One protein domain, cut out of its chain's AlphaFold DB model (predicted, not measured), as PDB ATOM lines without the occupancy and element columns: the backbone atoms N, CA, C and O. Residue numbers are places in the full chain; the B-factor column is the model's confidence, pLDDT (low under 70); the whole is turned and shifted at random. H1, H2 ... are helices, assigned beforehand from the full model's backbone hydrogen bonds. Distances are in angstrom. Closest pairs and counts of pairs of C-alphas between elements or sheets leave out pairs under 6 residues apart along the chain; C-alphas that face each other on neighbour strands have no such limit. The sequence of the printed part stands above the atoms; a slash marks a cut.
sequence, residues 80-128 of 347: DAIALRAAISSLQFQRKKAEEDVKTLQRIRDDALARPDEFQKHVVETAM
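AT A GLANCE: This is residues 80 to 128 of the 347 residues of the protein "Cytidine aminohydrolase" of Elsinoe australis (UniProt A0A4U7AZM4). A long helix, H1, runs nearly the full length of the printed part, and a much shorter one, H2, folds back from its end at a sharp corner, giving a lopsided V. H1 makes the long axis, and most of both arms stands free, with H1 free over residues 80 to 107. The printed part has 49 residues, with two named helices, H1 then H2, and no named strand; its class is all helix. It is extended, with a radius of gyration of the C-alphas of 17.5 A and spans of 53 by 23 by 6 A.

IN THESE COORDINATES: H1 covers residues 80 to 114 and is 50.7 A long from first to last C-alpha, beginning at C-alpha 80 (103.561, -11.321, 63.964). H2 covers residues 116 to 128, 18.8 A, ending at C-alpha 128 (59.069, -18.916, 61.687).

HOW THE PARTS SIT: A tight link, Arg 115, joins H1 to H2. The two are close but not clearly touching; their closest C-alphas, of Ala 112 and Phe 119, are 5.5 A apart. They run opposite ways at a steep tilt of 47 degrees. In H1 every O i to N i+4 pair is within hydrogen-bond range; in H2, 8 of 9 are.

THE WHOLE: The C-alphas farthest apart, of Asp 80 and Asp 117, are 53.4 A apart. The printed part has no cut. Its mean pLDDT is 82.8, with residue 80 and residues 127 to 128 under 70.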
ATOM      1  N   ASP A  80     104.381 -12.333  64.632       67.88
ATOM      2  CA  ASP A  80     103.561 -11.321  63.964       67.88
ATOM      3  C   ASP A  80     103.440 -11.606  62.465       67.88
ATOM      4  O   ASP A  80     102.394 -11.368  61.871       67.88
ATOM      5  N   ALA A  81     104.473 -12.192  61.849       74.25
ATOM      6  CA  ALA A  81     104.407 -12.646  60.464       74.25
ATOM      7  C   ALA A  81     103.470 -13.853  60.325       74.25
ATOM      8  O   ALA A  81     102.710 -13.921  59.362       74.25
ATOM      9  N   ILE A  82     103.471 -14.772  61.295       78.69
ATOM     10  CA  ILE A  82     102.525 -15.895  61.351       78.69
ATOM     11  C   ILE A  82     101.097 -15.371  61.555       78.69
ATOM     12  O   ILE A  82     100.195 -15.760  60.813       78.69
ATOM     13  N   ALA A  83     100.894 -14.438  62.489       72.56
ATOM     14  CA  ALA A  83      99.595 -13.819  62.748       72.56
ATOM     15  C   ALA A  83      99.057 -13.054  61.525       72.56
ATOM     16  O   ALA A  83      97.878 -13.169  61.191       72.56
ATOM     17  N   LEU A  84      99.921 -12.327  60.807       76.75
ATOM     18  CA  LEU A  84      99.559 -11.639  59.567       76.75
ATOM     19  C   LEU A  84      99.217 -12.620  58.443       76.75
ATOM     20  O   LEU A  84      98.214 -12.427  57.763       76.75
ATOM     21  N   ARG A  85     100.000 -13.692  58.256       80.06
ATOM     22  CA  ARG A  85      99.684 -14.740  57.267       80.06
ATOM     23  C   ARG A  85      98.344 -15.413  57.578       80.06
ATOM     24  O   ARG A  85      97.545 -15.607  56.665       80.06
ATOM     25  N   ALA A  86      98.075 -15.712  58.850       77.06
ATOM     26  CA  ALA A  86      96.800 -16.270  59.292       77.06
ATOM     27  C   ALA A  86      95.637 -15.306  59.009       77.06
ATOM     28  O   ALA A  86      94.651 -15.705  58.396       77.06
ATOM     29  N   ALA A  87      95.791 -14.023  59.351       76.94
ATOM     30  CA  ALA A  87      94.778 -13.004  59.085       76.94
ATOM     31  C   ALA A  87      94.508 -12.829  57.580       76.94
ATOM     32  O   ALA A  87      93.353 -12.770  57.166       76.94
ATOM     33  N   ILE A  88      95.554 -12.796  56.749       80.88
ATOM     34  CA  ILE A  88      95.418 -12.715  55.288       80.88
ATOM     35  C   ILE A  88      94.667 -13.936  54.749       80.88
ATOM     36  O   ILE A  88      93.768 -13.771  53.927       80.88
ATOM     37  N   SER A  89      94.988 -15.138  55.233       84.81
ATOM     38  CA  SER A  89      94.293 -16.370  54.845       84.81
ATOM     39  C   SER A  89      92.805 -16.323  55.216       84.81
ATOM     40  O   SER A  89      91.946 -16.567  54.368       84.81
ATOM     41  N   SER A  90      92.476 -15.899  56.443       80.19
ATOM     42  CA  SER A  90      91.085 -15.714  56.876       80.19
ATOM     43  C   SER A  90      90.343 -14.693  56.009       80.19
ATOM     44  O   SER A  90      89.215 -14.949  55.598       80.19
ATOM     45  N   LEU A  91      90.976 -13.568  55.664       79.06
ATOM     46  CA  LEU A  91      90.375 -12.546  54.800       79.06
ATOM     47  C   LEU A  91      90.162 -13.042  53.363       79.06
ATOM     48  O   LEU A  91      89.144 -12.731  52.744       79.06
ATOM     49  N   GLN A  92      91.096 -13.827  52.821       85.94
ATOM     50  CA  GLN A  92      90.946 -14.449  51.502       85.94
ATOM     51  C   GLN A  92      89.795 -15.460  51.487       85.94
ATOM     52  O   GLN A  92      89.004 -15.469  50.542       85.94
ATOM     53  N   PHE A  93      89.663 -16.261  52.546       85.88
ATOM     54  CA  PHE A  93      88.544 -17.184  52.705       85.88
ATOM     55  C   PHE A  93      87.204 -16.442  52.799       85.88
ATOM     56  O   PHE A  93      86.273 -16.773  52.067       85.88
ATOM     57  N   GLN A  94      87.123 -15.383  53.613       81.31
ATOM     58  CA  GLN A  94      85.919 -14.550  53.730       81.31
ATOM     59  C   GLN A  94      85.526 -13.917  52.401       81.31
ATOM     60  O   GLN A  94      84.360 -13.953  52.018       81.31
ATOM     61  N   ARG A  95      86.503 -13.400  51.649       84.19
ATOM     62  CA  ARG A  95      86.253 -12.873  50.308       84.19
ATOM     63  C   ARG A  95      85.641 -13.937  49.396       84.19
ATOM     64  O   ARG A  95      84.650 -13.650  48.733       84.19
ATOM     65  N   LYS A  96      86.212 -15.144  49.361       88.06
ATOM     66  CA  LYS A  96      85.698 -16.232  48.517       88.06
ATOM     67  C   LYS A  96      84.274 -16.622  48.922       88.06
ATOM     68  O   LYS A  96      83.406 -16.705  48.057       88.06
ATOM     69  N   LYS A  97      84.020 -16.769  50.226       85.12
ATOM     70  CA  LYS A  97      82.681 -17.056  50.755       85.12
ATOM     71  C   LYS A  97      81.689 -15.954  50.375       85.12
ATOM     72  O   LYS A  97      80.604 -16.244  49.900       85.12
ATOM     73  N   ALA A  98      82.080 -14.682  50.488       83.62
ATOM     74  CA  ALA A  98      81.230 -13.554  50.104       83.62
ATOM     75  C   ALA A  98      80.914 -13.541  48.596       83.62
ATOM     76  O   ALA A  98      79.791 -13.234  48.202       83.62
ATOM     77  N   GLU A  99      81.878 -13.896  47.741       90.00
ATOM     78  CA  GLU A  99      81.652 -14.036  46.297       90.00
ATOM     79  C   GLU A  99      80.661 -15.173  45.975       90.00
ATOM     80  O   GLU A  99      79.858 -15.046  45.048       90.00
ATOM     81  N   GLU A 100      80.695 -16.272  46.730       89.06
ATOM     82  CA  GLU A 100      79.749 -17.388  46.609       89.06
ATOM     83  C   GLU A 100      78.356 -17.018  47.140       89.06
ATOM     84  O   GLU A 100      77.367 -17.223  46.432       89.06
ATOM     85  N   ASP A 101      78.274 -16.369  48.302       87.25
ATOM     86  CA  ASP A 101      77.021 -15.903  48.907       87.25
ATOM     87  C   ASP A 101      76.290 -14.919  47.987       87.25
ATOM     88  O   ASP A 101      75.084 -15.038  47.769       87.25
ATOM     89  N   VAL A 102      77.017 -13.984  47.365       88.69
ATOM     90  CA  VAL A 102      76.438 -13.043  46.393       88.69
ATOM     91  C   VAL A 102      75.857 -13.779  45.184       88.69
ATOM     92  O   VAL A 102      74.765 -13.429  44.734       88.69
ATOM     93  N   LYS A 103      76.536 -14.811  44.666       90.94
ATOM     94  CA  LYS A 103      76.006 -15.626  43.557       90.94
ATOM     95  C   LYS A 103      74.752 -16.386  43.979       90.94
ATOM     96  O   LYS A 103      73.794 -16.447  43.210       90.94
ATOM     97  N   THR A 104      74.731 -16.939  45.188       88.12
ATOM     98  CA  THR A 104      73.559 -17.633  45.735       88.12
ATOM     99  C   THR A 104      72.376 -16.678  45.888       88.12
ATOM    100  O   THR A 104      71.283 -16.984  45.418       88.12
ATOM    101  N   LEU A 105      72.596 -15.479  46.433       86.62
ATOM    102  CA  LEU A 105      71.562 -14.446  46.552       86.62
ATOM    103  C   LEU A 105      71.038 -13.976  45.189       86.62
ATOM    104  O   LEU A 105      69.846 -13.705  45.055       86.62
ATOM    105  N   GLN A 106      71.898 -13.900  44.171       89.62
ATOM    106  CA  GLN A 106      71.477 -13.595  42.801       89.62
ATOM    107  C   GLN A 106      70.571 -14.690  42.228       89.62
ATOM    108  O   GLN A 106      69.511 -14.363  41.704       89.62
ATOM    109  N   ARG A 107      70.918 -15.973  42.404       88.69
ATOM    110  CA  ARG A 107      70.053 -17.087  41.975       88.69
ATOM    111  C   ARG A 107      68.703 -17.064  42.686       88.69
ATOM    112  O   ARG A 107      67.674 -17.125  42.027       88.69
ATOM    113  N   ILE A 108      68.703 -16.887  44.012       86.62
ATOM    114  CA  ILE A 108      67.468 -16.778  44.805       86.62
ATOM    115  C   ILE A 108      66.603 -15.627  44.292       86.62
ATOM    116  O   ILE A 108      65.394 -15.784  44.148       86.62
ATOM    117  N   ARG A 109      67.211 -14.471  44.001       87.00
ATOM    118  CA  ARG A 109      66.499 -13.322  43.439       87.00
ATOM    119  C   ARG A 109      65.852 -13.671  42.098       87.00
ATOM    120  O   ARG A 109      64.686 -13.334  41.904       87.00
ATOM    121  N   ASP A 110      66.590 -14.289  41.185       90.25
ATOM    122  CA  ASP A 110      66.086 -14.619  39.850       90.25
ATOM    123  C   ASP A 110      64.949 -15.652  39.927       90.25
ATOM    124  O   ASP A 110      63.899 -15.473  39.304       90.25
ATOM    125  N   ASP A 111      65.091 -16.663  40.787       86.50
ATOM    126  CA  ASP A 111      64.049 -17.659  41.042       86.50
ATOM    127  C   ASP A 111      62.806 -17.040  41.701       86.50
ATOM    128  O   ASP A 111      61.674 -17.398  41.364       86.50
ATOM    129  N   ALA A 112      62.994 -16.090  42.624       86.06
ATOM    130  CA  ALA A 112      61.905 -15.373  43.282       86.06
ATOM    131  C   ALA A 112      61.138 -14.472  42.301       86.06
ATOM    132  O   ALA A 112      59.917 -14.355  42.400       86.06
ATOM    133  N   LEU A 113      61.832 -13.870  41.328       89.44
ATOM    134  CA  LEU A 113      61.200 -13.105  40.250       89.44
ATOM    135  C   LEU A 113      60.395 -14.003  39.304       89.44
ATOM    136  O   LEU A 113      59.348 -13.583  38.817       89.44
ATOM    137  N   ALA A 114      60.854 -15.233  39.062       89.44
ATOM    138  CA  ALA A 114      60.128 -16.203  38.245       89.44
ATOM    139  C   ALA A 114      58.900 -16.795  38.967       89.44
ATOM    140  O   ALA A 114      57.911 -17.127  38.312       89.44
ATOM    141  N   ARG A 115      58.953 -16.943  40.301       90.12
ATOM    142  CA  ARG A 115      57.907 -17.581  41.128       90.12
ATOM    143  C   ARG A 115      57.614 -16.786  42.417       90.12
ATOM    144  O   ARG A 115      57.973 -17.232  43.511       90.12
ATOM    145  N   PRO A 116      56.924 -15.634  42.325       87.31
ATOM    146  CA  PRO A 116      56.746 -14.725  43.462       87.31
ATOM    147  C   PRO A 116      55.885 -15.310  44.597       87.31
ATOM    148  O   PRO A 116      56.241 -15.176  45.769       87.31
ATOM    149  N   ASP A 117      54.794 -16.009  44.269       86.19
ATOM    150  CA  ASP A 117      53.851 -16.539  45.268       86.19
ATOM    151  C   ASP A 117      54.447 -17.690  46.098       86.19
ATOM    152  O   ASP A 117      54.124 -17.864  47.276       86.19
ATOM    153  N   GLU A 118      55.327 -18.491  45.490       85.56
ATOM    154  CA  GLU A 118      56.025 -19.589  46.168       85.56
ATOM    155  C   GLU A 118      57.126 -19.051  47.088       85.56
ATOM    156  O   GLU A 118      57.275 -19.520  48.219       85.56
ATOM    157  N   PHE A 119      57.845 -18.015  46.647       85.00
ATOM    158  CA  PHE A 119      58.881 -17.368  47.448       85.00
ATOM    159  C   PHE A 119      58.304 -16.714  48.709       85.00
ATOM    160  O   PHE A 119      58.870 -16.852  49.792       85.00
ATOM    161  N   GLN A 120      57.141 -16.062  48.608       83.31
ATOM    162  CA  GLN A 120      56.486 -15.445  49.765       83.31
ATOM    163  C   GLN A 120      56.145 -16.472  50.856       83.31
ATOM    164  O   GLN A 120      56.356 -16.205  52.039       83.31
ATOM    165  N   LYS A 121      55.656 -17.658  50.470       83.19
ATOM    166  CA  LYS A 121      55.372 -18.750  51.415       83.19
ATOM    167  C   LYS A 121      56.651 -19.270  52.066       83.19
ATOM    168  O   LYS A 121      56.678 -19.439  53.281       83.19
ATOM    169  N   HIS A 122      57.707 -19.443  51.269       82.44
ATOM    170  CA  HIS A 122      59.012 -19.882  51.755       82.44
ATOM    171  C   HIS A 122      59.600 -18.905  52.785       82.44
ATOM    172  O   HIS A 122      59.987 -19.326  53.869       82.44
ATOM    173  N   VAL A 123      59.584 -17.595  52.515       81.19
ATOM    174  CA  VAL A 123      60.093 -16.574  53.454       81.19
ATOM    175  C   VAL A 123      59.340 -16.600  54.787       81.19
ATOM    176  O   VAL A 123      59.965 -16.495  55.840       81.19
ATOM    177  N   VAL A 124      58.012 -16.759  54.764       78.69
ATOM    178  CA  VAL A 124      57.200 -16.853  55.989       78.69
ATOM    179  C   VAL A 124      57.550 -18.115  56.785       78.69
ATOM    180  O   VAL A 124      57.678 -18.047  58.006       78.69
ATOM    181  N   GLU A 125      57.764 -19.244  56.110       77.88
ATOM    182  CA  GLU A 125      58.170 -20.496  56.752       77.88
ATOM    183  C   GLU A 125      59.577 -20.404  57.367       77.88
ATOM    184  O   GLU A 125      59.778 -20.780  58.525       77.88
ATOM    185  N   THR A 126      60.552 -19.846  56.639       70.56
ATOM    186  CA  THR A 126      61.922 -19.652  57.141       70.56
ATOM    187  C   THR A 126      61.959 -18.665  58.313       70.56
ATOM    188  O   THR A 126      62.646 -18.915  59.304       70.56
ATOM    189  N   ALA A 127      61.177 -17.581  58.255       66.56
ATOM    190  CA  ALA A 127      61.076 -16.605  59.341       66.56
ATOM    191  C   ALA A 127      60.501 -17.216  60.631       66.56
ATOM    192  O   ALA A 127      60.923 -16.850  61.728       66.56
ATOM    193  N   MET A 128      59.579 -18.182  60.523       61.00
ATOM    194  CA  MET A 128      59.069 -18.916  61.687       61.00
ATOM    195  C   MET A 128      60.120 -19.869  62.286       61.00
ATOM    196  O   MET A 128      60.180 -20.012  63.511       61.00
TER     197      MET A 128